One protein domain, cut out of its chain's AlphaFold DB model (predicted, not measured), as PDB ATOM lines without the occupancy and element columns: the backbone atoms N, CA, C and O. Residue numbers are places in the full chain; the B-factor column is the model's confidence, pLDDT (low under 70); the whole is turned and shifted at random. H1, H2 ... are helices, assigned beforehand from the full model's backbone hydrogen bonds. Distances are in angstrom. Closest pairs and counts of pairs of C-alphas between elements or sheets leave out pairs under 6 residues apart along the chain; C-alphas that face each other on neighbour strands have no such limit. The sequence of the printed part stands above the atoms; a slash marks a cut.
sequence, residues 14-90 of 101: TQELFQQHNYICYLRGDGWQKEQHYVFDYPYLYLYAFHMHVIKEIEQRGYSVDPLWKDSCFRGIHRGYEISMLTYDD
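What this domain is: This is residues 14 to 90 of the 101 residues of an uncharacterized protein of Massilimicrobiota sp. An80 (UniProt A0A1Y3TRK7). Two long helices, H1 and H3, lie side by side, running opposite ways, with short H2 in the turn between them; after H3 the chain folds back past H4 to H5, which packs on the start of H3. The printed part has 77 residues with five named helices, H1 to H5 in order, and no named strand: all helix. It is compact, radius of gyration of the C-alphas 12.2 A, spanning 33 by 25 by 24 A.

Where its parts are: H1, residues 14 to 28, begins at C-alpha 14 (-121.151, 466.415, -19.192) and measures 20.9 A from first to last C-alpha. H2 is residues 38 to 41. H3, residues 44 to 60, measures 24.6 A. H4 is residues 67 to 70. H5, residues 85 to 88, ends at C-alpha 88 (-118.703, 475.777, -47.299).

How they stand to each other: H1 and H3 touch at a shallow tilt of 24 degrees, closest at the C-alphas of Leu 17 and Val 54, 6.4 A. H3 touches H5 with residues 44 to 45 alone, closest at the C-alphas of Tyr 44 and Leu 86, 6.3 A. H2 and H4 are each close to H3 but not clearly touching it. In H1 and H3 every O i to N i+4 pair is within hydrogen-bond range; H2, H4 and H5 are too short for one.

The domain as a whole: The printed part has no cut. The link from H4 to H5 is long, 14 residues. Of the printed residues, residue 90 alone has pLDDT under 70.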
ATOM      1  N   THR A  14    -120.055 466.326 -18.211       97.38
ATOM      2  CA  THR A  14    -121.151 466.415 -19.192       97.38
ATOM      3  C   THR A  14    -121.810 467.796 -19.178       97.38
ATOM      4  O   THR A  14    -122.119 468.344 -20.232       97.38
ATOM      5  N   GLN A  15    -121.996 468.384 -17.993       97.44
ATOM      6  CA  GLN A  15    -122.567 469.722 -17.862       97.44
ATOM      7  C   GLN A  15    -121.698 470.776 -18.562       97.44
ATOM      8  O   GLN A  15    -122.227 471.606 -19.299       97.44
ATOM      9  N   GLU A  16    -120.380 470.726 -18.372       97.56
ATOM     10  CA  GLU A  16    -119.447 471.651 -19.021       97.56
ATOM     11  C   GLU A  16    -119.437 471.479 -20.543       97.56
ATOM     12  O   GLU A  16    -119.425 472.480 -21.255       97.56
ATOM     13  N   LEU A  17    -119.536 470.250 -21.066       97.88
ATOM     14  CA  LEU A  17    -119.665 470.018 -22.512       97.88
ATOM     15  C   LEU A  17    -120.902 470.698 -23.102       97.88
ATOM     16  O   LEU A  17    -120.801 471.376 -24.122       97.88
ATOM     17  N   PHE A  18    -122.063 470.565 -22.455       97.94
ATOM     18  CA  PHE A  18    -123.278 471.233 -22.926       97.94
ATOM     19  C   PHE A  18    -123.198 472.758 -22.780       97.94
ATOM     20  O   PHE A  18    -123.731 473.482 -23.620       97.94
ATOM     21  N   GLN A  19    -122.498 473.270 -21.766       97.94
ATOM     22  CA  GLN A  19    -122.219 474.703 -21.654       97.94
ATOM     23  C   GLN A  19    -121.309 475.195 -22.792       97.94
ATOM     24  O   GLN A  19    -121.608 476.226 -23.394       97.94
ATOM     25  N   GLN A  20    -120.249 474.449 -23.127       97.62
ATOM     26  CA  GLN A  20    -119.384 474.735 -24.277       97.62
ATOM     27  C   GLN A  20    -120.190 474.713 -25.581       97.62
ATOM     28  O   GLN A  20    -120.148 475.682 -26.334       97.62
ATOM     29  N   HIS A  21    -120.991 473.668 -25.809       97.69
ATOM     30  CA  HIS A  21    -121.896 473.564 -26.956       97.69
ATOM     31  C   HIS A  21    -122.807 474.792 -27.084       97.69
ATOM     32  O   HIS A  21    -122.827 475.435 -28.131       97.69
ATOM     33  N   ASN A  22    -123.513 475.165 -26.013       97.12
ATOM     34  CA  ASN A  22    -124.425 476.309 -26.027       97.12
ATOM     35  C   ASN A  22    -123.700 477.616 -26.363       97.12
ATOM     36  O   ASN A  22    -124.203 478.417 -27.154       97.12
ATOM     37  N   TYR A  23    -122.511 477.828 -25.794       97.31
ATOM     38  CA  TYR A  23    -121.735 479.030 -26.073       97.31
ATOM     39  C   TYR A  23    -121.221 479.055 -27.518       97.31
ATOM     40  O   TYR A  23    -121.338 480.077 -28.189       97.31
ATOM     41  N   ILE A  24    -120.755 477.922 -28.051       97.06
ATOM     42  CA  ILE A  24    -120.353 477.804 -29.457       97.06
ATOM     43  C   ILE A  24    -121.545 478.048 -30.392       97.06
ATOM     44  O   ILE A  24    -121.408 478.787 -31.363       97.06
ATOM     45  N   CYS A  25    -122.726 477.497 -30.097       96.56
ATOM     46  CA  CYS A  25    -123.954 477.766 -30.849       96.56
ATOM     47  C   CYS A  25    -124.301 479.259 -30.865       96.56
ATOM     48  O   CYS A  25    -124.654 479.794 -31.915       96.56
ATOM     49  N   TYR A  26    -124.151 479.950 -29.734       96.62
ATOM     50  CA  TYR A  26    -124.330 481.396 -29.665       96.62
ATOM     51  C   TYR A  26    -123.289 482.150 -30.513       96.62
ATOM     52  O   TYR A  26    -123.674 482.997 -31.319       96.62
ATOM     53  N   LEU A  27    -121.999 481.810 -30.397       96.19
ATOM     54  CA  LEU A  27    -120.920 482.430 -31.176       96.19
ATOM     55  C   LEU A  27    -121.088 482.188 -32.680       96.19
ATOM     56  O   LEU A  27    -120.846 483.090 -33.472       96.19
ATOM     57  N   ARG A  28    -121.540 480.993 -33.081       95.62
ATOM     58  CA  ARG A  28    -121.903 480.680 -34.466       95.62
ATOM     59  C   ARG A  28    -123.148 481.456 -34.884       95.62
ATOM     60  O   ARG A  28    -123.206 481.909 -36.013       95.62
ATOM     61  N   GLY A  29    -124.144 481.622 -34.026       95.06
ATOM     62  CA  GLY A  29    -125.396 482.305 -34.340       95.06
ATOM     63  C   GLY A  29    -125.357 483.803 -34.053       95.06
ATOM     64  O   GLY A  29    -124.681 484.583 -34.724       95.06
ATOM     65  N   ASP A  30    -126.150 484.220 -33.068       93.75
ATOM     66  CA  ASP A  30    -126.412 485.629 -32.788       93.75
ATOM     67  C   ASP A  30    -125.210 486.429 -32.293       93.75
ATOM     68  O   ASP A  30    -125.192 487.646 -32.502       93.75
ATOM     69  N   GLY A  31    -124.235 485.756 -31.685       92.50
ATOM     70  CA  GLY A  31    -122.991 486.332 -31.190       92.50
ATOM     71  C   GLY A  31    -121.917 486.530 -32.254       92.50
ATOM     72  O   GLY A  31    -120.928 487.212 -31.976       92.50
ATOM     73  N   TRP A  32    -122.097 485.982 -33.462       93.38
ATOM     74  CA  TRP A  32    -121.092 486.058 -34.525       93.38
ATOM     75  C   TRP A  32    -120.714 487.512 -34.823       93.38
ATOM     76  O   TRP A  32    -121.573 488.310 -35.207       93.38
ATOM     77  N   GLN A  33    -119.436 487.848 -34.607       84.62
ATOM     78  CA  GLN A  33    -118.857 489.195 -34.748       84.62
ATOM     79  C   GLN A  33    -119.535 490.307 -33.921       84.62
ATOM     80  O   GLN A  33    -119.248 491.487 -34.123       84.62
ATOM     81  N   LYS A  34    -120.422 489.960 -32.980       88.50
ATOM     82  CA  LYS A  34    -121.011 490.910 -32.020       88.50
ATOM     83  C   LYS A  34    -120.320 490.868 -30.665       88.50
ATOM     84  O   LYS A  34    -120.292 491.882 -29.974       88.50
ATOM     85  N   GLU A  35    -119.776 489.716 -30.285       87.62
ATOM     86  CA  GLU A  35    -118.920 489.602 -29.106       87.62
ATOM     87  C   GLU A  35    -117.453 489.874 -29.443       87.62
ATOM     88  O   GLU A  35    -116.991 489.641 -30.558       87.62
ATOM     89  N   GLN A  36    -116.699 490.335 -28.447       90.50
ATOM     90  CA  GLN A  36    -115.245 490.391 -28.524       90.50
ATOM     91  C   GLN A  36    -114.682 489.036 -28.094       90.50
ATOM     92  O   GLN A  36    -114.524 488.774 -26.902       90.50
ATOM     93  N   HIS A  37    -114.422 488.160 -29.065       93.06
ATOM     94  CA  HIS A  37    -113.893 486.820 -28.821       93.06
ATOM     95  C   HIS A  37    -112.828 486.464 -29.864       93.06
ATOM     96  O   HIS A  37    -113.031 486.669 -31.059       93.06
ATOM     97  N   TYR A  38    -111.716 485.878 -29.413       92.25
ATOM     98  CA  TYR A  38    -110.533 485.600 -30.244       92.25
ATOM     99  C   TYR A  38    -110.814 484.662 -31.429       92.25
ATOM    100  O   TYR A  38    -110.108 484.674 -32.427       92.25
ATOM    101  N   VAL A  39    -111.854 483.831 -31.342       93.25
ATOM    102  CA  VAL A  39    -112.228 482.891 -32.418       93.25
ATOM    103  C   VAL A  39    -112.605 483.603 -33.714       93.25
ATOM    104  O   VAL A  39    -112.537 482.990 -34.772       93.25
ATOM    105  N   PHE A  40    -113.000 484.878 -33.636       92.88
ATOM    106  CA  PHE A  40    -113.350 485.685 -34.801       92.88
ATOM    107  C   PHE A  40    -112.125 486.220 -35.555       92.88
ATOM    108  O   PHE A  40    -112.284 486.718 -36.666       92.88
ATOM    109  N   ASP A  41    -110.921 486.058 -34.996       91.94
ATOM    110  CA  ASP A  41    -109.652 486.305 -35.695       91.94
ATOM    111  C   ASP A  41    -109.265 485.136 -36.626       91.94
ATOM    112  O   ASP A  41    -108.289 485.221 -37.372       91.94
ATOM    113  N   TYR A  42    -110.030 484.038 -36.590       91.50
ATOM    114  CA  TYR A  42    -109.824 482.820 -37.372       91.50
ATOM    115  C   TYR A  42    -111.022 482.556 -38.303       91.50
ATOM    116  O   TYR A  42    -112.110 483.106 -38.094       91.50
ATOM    117  N   PRO A  43    -110.870 481.696 -39.330       92.00
ATOM    118  CA  PRO A  43    -111.988 481.311 -40.190       92.00
ATOM    119  C   PRO A  43    -113.160 480.716 -39.393       92.00
ATOM    120  O   PRO A  43    -112.954 479.935 -38.464       92.00
ATOM    121  N   TYR A  44    -114.401 481.012 -39.800       93.94
ATOM    122  CA  TYR A  44    -115.623 480.467 -39.176       93.94
ATOM    123  C   TYR A  44    -115.579 478.944 -39.021       93.94
ATOM    124  O   TYR A  44    -115.990 478.399 -37.993       93.94
ATOM    125  N   LEU A  45    -115.036 478.256 -40.029       94.50
ATOM    126  CA  LEU A  45    -114.929 476.803 -40.033       94.50
ATOM    127  C   LEU A  45    -114.070 476.252 -38.890       94.50
ATOM    128  O   LEU A  45    -114.281 475.109 -38.505       94.50
ATOM    129  N   TYR A  46    -113.190 477.046 -38.272       94.44
ATOM    130  CA  TYR A  46    -112.465 476.614 -37.074       94.44
ATOM    131  C   TYR A  46    -113.412 476.511 -35.877       94.44
ATOM    132  O   TYR A  46    -113.367 475.532 -35.140       94.44
ATOM    133  N   LEU A  47    -114.334 477.468 -35.715       95.38
ATOM    134  CA  LEU A  47    -115.340 477.414 -34.649       95.38
ATOM    135  C   LEU A  47    -116.308 476.249 -34.861       95.38
ATOM    136  O   LEU A  47    -116.680 475.569 -33.906       95.38
ATOM    137  N   TYR A  48    -116.682 475.986 -36.113       95.88
ATOM    138  CA  TYR A  48    -117.451 474.796 -36.462       95.88
ATOM    139  C   TYR A  48    -116.667 473.495 -36.205       95.88
ATOM    140  O   TYR A  48    -117.205 472.576 -35.597       95.88
ATOM    141  N   ALA A  49    -115.393 473.402 -36.583       94.88
ATOM    142  CA  ALA A  49    -114.580 472.216 -36.315       94.88
ATOM    143  C   ALA A  49    -114.408 471.966 -34.811       94.88
ATOM    144  O   ALA A  49    -114.592 470.844 -34.340       94.88
ATOM    145  N   PHE A  50    -114.160 473.024 -34.034       96.56
ATOM    146  CA  PHE A  50    -114.105 472.946 -32.576       96.56
ATOM    147  C   PHE A  50    -115.438 472.454 -31.999       96.56
ATOM    148  O   PHE A  50    -115.468 471.571 -31.141       96.56
ATOM    149  N   HIS A  51    -116.560 472.952 -32.531       97.38
ATOM    150  CA  HIS A  51    -117.889 472.455 -32.186       97.38
ATOM    151  C   HIS A  51    -118.020 470.948 -32.420       97.38
ATOM    152  O   HIS A  51    -118.544 470.242 -31.563       97.38
ATOM    153  N   MET A  52    -117.513 470.439 -33.545       97.44
ATOM    154  CA  MET A  52    -117.575 469.015 -33.868       97.44
ATOM    155  C   MET A  52    -116.764 468.147 -32.901       97.44
ATOM    156  O   MET A  52    -117.186 467.025 -32.618       97.44
ATOM    157  N   HIS A  53    -115.666 468.652 -32.328       97.56
ATOM    158  CA  HIS A  53    -114.965 467.957 -31.241       97.56
ATOM    159  C   HIS A  53    -115.835 467.833 -29.985       97.56
ATOM    160  O   HIS A  53    -115.925 466.749 -29.409       97.56
ATOM    161  N   VAL A  54    -116.532 468.908 -29.601       98.12
ATOM    162  CA  VAL A  54    -117.472 468.898 -28.468       98.12
ATOM    163  C   VAL A  54    -118.650 467.956 -28.735       98.12
ATOM    164  O   VAL A  54    -118.977 467.130 -27.887       98.12
ATOM    165  N   ILE A  55    -119.259 468.026 -29.923       98.31
ATOM    166  CA  ILE A  55    -120.371 467.148 -30.319       98.31
ATOM    167  C   ILE A  55    -119.945 465.678 -30.309       98.31
ATOM    168  O   ILE A  55    -120.669 464.840 -29.777       98.31
ATOM    169  N   LYS A  56    -118.761 465.364 -30.842       98.12
ATOM    170  CA  LYS A  56    -118.230 463.998 -30.846       98.12
ATOM    171  C   LYS A  56    -118.073 463.449 -29.431       98.12
ATOM    172  O   LYS A  56    -118.457 462.310 -29.191       98.12
ATOM    173  N   GLU A  57    -117.538 464.240 -28.505       98.44
ATOM    174  CA  GLU A  57    -117.406 463.830 -27.102       98.44
ATOM    175  C   GLU A  57    -118.784 463.609 -26.448       98.44
ATOM    176  O   GLU A  57    -118.989 462.613 -25.752       98.44
ATOM    177  N   ILE A  58    -119.762 464.486 -26.712       98.44
ATOM    178  CA  ILE A  58    -121.149 464.320 -26.240       98.44
ATOM    179  C   ILE A  58    -121.742 462.993 -26.744       98.44
ATOM    180  O   ILE A  58    -122.298 462.225 -25.957       98.44
ATOM    181  N   GLU A  59    -121.582 462.677 -28.029       98.25
ATOM    182  CA  GLU A  59    -122.064 461.416 -28.603       98.25
ATOM    183  C   GLU A  59    -121.326 460.191 -28.052       98.25
ATOM    184  O   GLU A  59    -121.951 459.168 -27.771       98.25
ATOM    185  N   GLN A  60    -120.009 460.285 -27.833       98.25
ATOM    186  CA  GLN A  60    -119.207 459.213 -27.231       98.25
ATOM    187  C   GLN A  60    -119.655 458.872 -25.804       98.25
ATOM    188  O   GLN A  60    -119.538 457.721 -25.384       98.25
ATOM    189  N   ARG A  61    -120.230 459.839 -25.082       98.12
ATOM    190  CA  ARG A  61    -120.848 459.628 -23.763       98.12
ATOM    191  C   ARG A  61    -122.265 459.048 -23.825       98.12
ATOM    192  O   ARG A  61    -122.883 458.855 -22.781       98.12
ATOM    193  N   GLY A  62    -122.773 458.747 -25.020       98.12
ATOM    194  CA  GLY A  62    -124.065 458.094 -25.231       98.12
ATOM    195  C   GLY A  62    -125.256 459.047 -25.342       98.12
ATOM    196  O   GLY A  62    -126.397 458.596 -25.248       98.12
ATOM    197  N   TYR A  63    -125.023 460.349 -25.537       98.25
ATOM    198  CA  TYR A  63    -126.100 461.317 -25.752       98.25
ATOM    199  C   TYR A  63    -126.438 461.452 -27.238       98.25
ATOM    200  O   TYR A  63    -125.556 461.616 -28.078       98.25
ATOM    201  N   SER A  64    -127.732 461.453 -27.556       97.19
ATOM    202  CA  SER A  64    -128.218 461.815 -28.889       97.19
ATOM    203  C   SER A  64    -128.170 463.331 -29.078       97.19
ATOM    204  O   SER A  64    -128.629 464.080 -28.214       97.19
ATOM    205  N   VAL A  65    -127.665 463.777 -30.227       96.94
ATOM    206  CA  VAL A  65    -127.582 465.193 -30.611       96.94
ATOM    207  C   VAL A  65    -128.473 465.482 -31.817       96.94
ATOM    208  O   VAL A  65    -128.730 464.594 -32.631       96.94
ATOM    209  N   ASP A  66    -128.936 466.724 -31.951       97.00
ATOM    210  CA  ASP A  66    -129.685 467.147 -33.139       97.00
ATOM    211  C   ASP A  66    -128.747 467.171 -34.367       97.00
ATOM    212  O   ASP A  66    -127.684 467.802 -34.305       97.00
ATOM    213  N   PRO A  67    -129.102 466.519 -35.494       96.06
ATOM    214  CA  PRO A  67    -128.307 466.565 -36.719       96.06
ATOM    215  C   PRO A  67    -127.988 467.985 -37.208       96.06
ATOM    216  O   PRO A  67    -126.909 468.200 -37.759       96.06
ATOM    217  N   LEU A  68    -128.866 468.965 -36.962       96.06
ATOM    218  CA  LEU A  68    -128.651 470.365 -37.349       96.06
ATOM    219  C   LEU A  68    -127.428 470.987 -36.667       96.06
ATOM    220  O   LEU A  68    -126.808 471.899 -37.210       96.06
ATOM    221  N   TRP A  69    -127.035 470.500 -35.487       95.81
ATOM    222  CA  TRP A  69    -125.850 471.001 -34.782       95.81
ATOM    223  C   TRP A  69    -124.551 470.697 -35.540       95.81
ATOM    224  O   TRP A  69    -123.565 471.427 -35.384       95.81
ATOM    225  N   LYS A  70    -124.576 469.657 -36.383       96.25
ATOM    226  CA  LYS A  70    -123.465 469.192 -37.220       96.25
ATOM    227  C   LYS A  70    -123.460 469.799 -38.622       96.25
ATOM    228  O   LYS A  70    -122.632 469.418 -39.436       96.25
ATOM    229  N   ASP A  71    -124.373 470.711 -38.925       95.44
ATOM    230  CA  ASP A  71    -124.375 471.433 -40.191       95.44
ATOM    231  C   ASP A  71    -123.595 472.743 -40.017       95.44
ATOM    232  O   ASP A  71    -123.938 473.557 -39.153       95.44
ATOM    233  N   SER A  72    -122.534 472.956 -40.801       95.00
ATOM    234  CA  SER A  72    -121.714 474.175 -40.744       95.00
ATOM    235  C   SER A  72    -122.502 475.432 -41.120       95.00
ATOM    236  O   SER A  72    -122.231 476.510 -40.591       95.00
ATOM    237  N   CYS A  73    -123.505 475.294 -41.980       95.88
ATOM    238  CA  CYS A  73    -124.310 476.380 -42.521       95.88
ATOM    239  C   CYS A  73    -125.464 476.753 -41.599       95.88
ATOM    240  O   CYS A  73    -125.993 477.860 -41.696       95.88
ATOM    241  N   PHE A  74    -125.851 475.865 -40.683       95.81
ATOM    242  CA  PHE A  74    -126.887 476.159 -39.708       95.81
ATOM    243  C   PHE A  74    -126.381 477.137 -38.636       95.81
ATOM    244  O   PHE A  74    -125.447 476.862 -37.882       95.81
ATOM    245  N   ARG A  75    -127.026 478.305 -38.550       94.62
ATOM    246  CA  ARG A  75    -126.682 479.409 -37.635       94.62
ATOM    247  C   ARG A  75    -127.647 479.513 -36.445       94.62
ATOM    248  O   ARG A  75    -127.639 480.512 -35.729       94.62
ATOM    249  N   GLY A  76    -128.470 478.487 -36.224       92.56
ATOM    250  CA  GLY A  76    -129.487 478.446 -35.175       92.56
ATOM    251  C   GLY A  76    -130.864 478.907 -35.652       92.56
ATOM    252  O   GLY A  76    -131.008 479.540 -36.694       92.56
ATOM    253  N   ILE A  77    -131.899 478.608 -34.866       89.75
ATOM    254  CA  ILE A  77    -133.311 478.778 -35.261       89.75
ATOM    255  C   ILE A  77    -133.693 480.220 -35.637       89.75
ATOM    256  O   ILE A  77    -134.521 480.419 -36.518       89.75
ATOM    257  N   HIS A  78    -133.082 481.221 -34.997       88.19
ATOM    258  CA  HIS A  78    -133.387 482.634 -35.240       88.19
ATOM    259  C   HIS A  78    -132.697 483.178 -36.495       88.19
ATOM    260  O   HIS A  78    -133.228 484.069 -37.152       88.19
ATOM    261  N   ARG A  79    -131.513 482.651 -36.824       89.81
ATOM    262  CA  ARG A  79    -130.713 483.081 -37.978       89.81
ATOM    263  C   ARG A  79    -130.951 482.229 -39.220       89.81
ATOM    264  O   ARG A  79    -130.746 482.720 -40.323       89.81
ATOM    265  N   GLY A  80    -131.395 480.987 -39.051       93.62
ATOM    266  CA  GLY A  80    -131.573 480.032 -40.133       93.62
ATOM    267  C   GLY A  80    -130.236 479.540 -40.683       93.62
ATOM    268  O   GLY A  80    -129.316 479.226 -39.927       93.62
ATOM    269  N   TYR A  81    -130.154 479.450 -42.006       95.06
ATOM    270  CA  TYR A  81    -128.969 478.994 -42.724       95.06
ATOM    271  C   TYR A  81    -128.182 480.172 -43.295       95.06
ATOM    272  O   TYR A  81    -128.765 481.126 -43.806       95.06
ATOM    273  N   GLU A  82    -126.858 480.056 -43.283       93.00
ATOM    274  CA  GLU A  82    -125.963 480.892 -44.075       93.00
ATOM    275  C   GLU A  82    -125.218 480.013 -45.081       93.00
ATOM    276  O   GLU A  82    -124.397 479.180 -44.705       93.00
ATOM    277  N   ILE A  83    -125.527 480.201 -46.365       91.62
ATOM    278  CA  ILE A  83    -124.924 479.478 -47.487       91.62
ATOM    279  C   ILE A  83    -123.991 480.452 -48.203       91.62
ATOM    280  O   ILE A  83    -124.430 481.250 -49.033       91.62
ATOM    281  N   SER A  84    -122.713 480.446 -47.832       89.88
ATOM    282  CA  SER A  84    -121.706 481.341 -48.403       89.88
ATOM    283  C   SER A  84    -120.319 480.696 -48.358       89.88
ATOM    284  O   SER A  84    -120.134 479.629 -47.772       89.88
ATOM    285  N   MET A  85    -119.318 481.362 -48.940       86.62
ATOM    286  CA  MET A  85    -117.917 480.942 -48.796       86.62
ATOM    287  C   MET A  85    -117.465 480.894 -47.326       86.62
ATOM    288  O   MET A  85    -116.500 480.226 -47.012       86.62
ATOM    289  N   LEU A  86    -118.171 481.536 -46.391       86.75
ATOM    290  CA  LEU A  86    -117.860 481.432 -44.964       86.75
ATOM    291  C   LEU A  86    -118.079 480.009 -44.409       86.75
ATOM    292  O   LEU A  86    -117.380 479.594 -43.486       86.75
ATOM    293  N   THR A  87    -119.084 479.292 -44.921       87.81
ATOM    294  CA  THR A  87    -119.630 478.066 -44.311       87.81
ATOM    295  C   THR A  87    -119.371 476.787 -45.113       87.81
ATOM    296  O   THR A  87    -119.545 475.701 -44.558       87.81
ATOM    297  N   TYR A  88    -118.923 476.901 -46.369       79.19
ATOM    298  CA  TYR A  88    -118.703 475.777 -47.299       79.19
ATOM    299  C   TYR A  88    -117.254 475.573 -47.762       79.19
ATOM    300  O   TYR A  88    -117.008 474.638 -48.516       79.19
ATOM    301  N   ASP A  89    -116.325 476.450 -47.390       71.94
ATOM    302  CA  ASP A  89    -114.987 476.461 -47.990       71.94
ATOM    303  C   ASP A  89    -114.180 475.182 -47.700       71.94
ATOM    304  O   ASP A  89    -114.215 474.649 -46.587       71.94
ATOM    305  N   ASP A  90    -113.413 474.722 -48.692       68.81
ATOM    306  CA  ASP A  90    -112.512 473.563 -48.605       68.81
ATOM    307  C   ASP A  90    -111.210 473.975 -47.891       68.81
ATOM    308  O   ASP A  90    -110.109 473.933 -48.446       68.81
TER     309      ASP A  90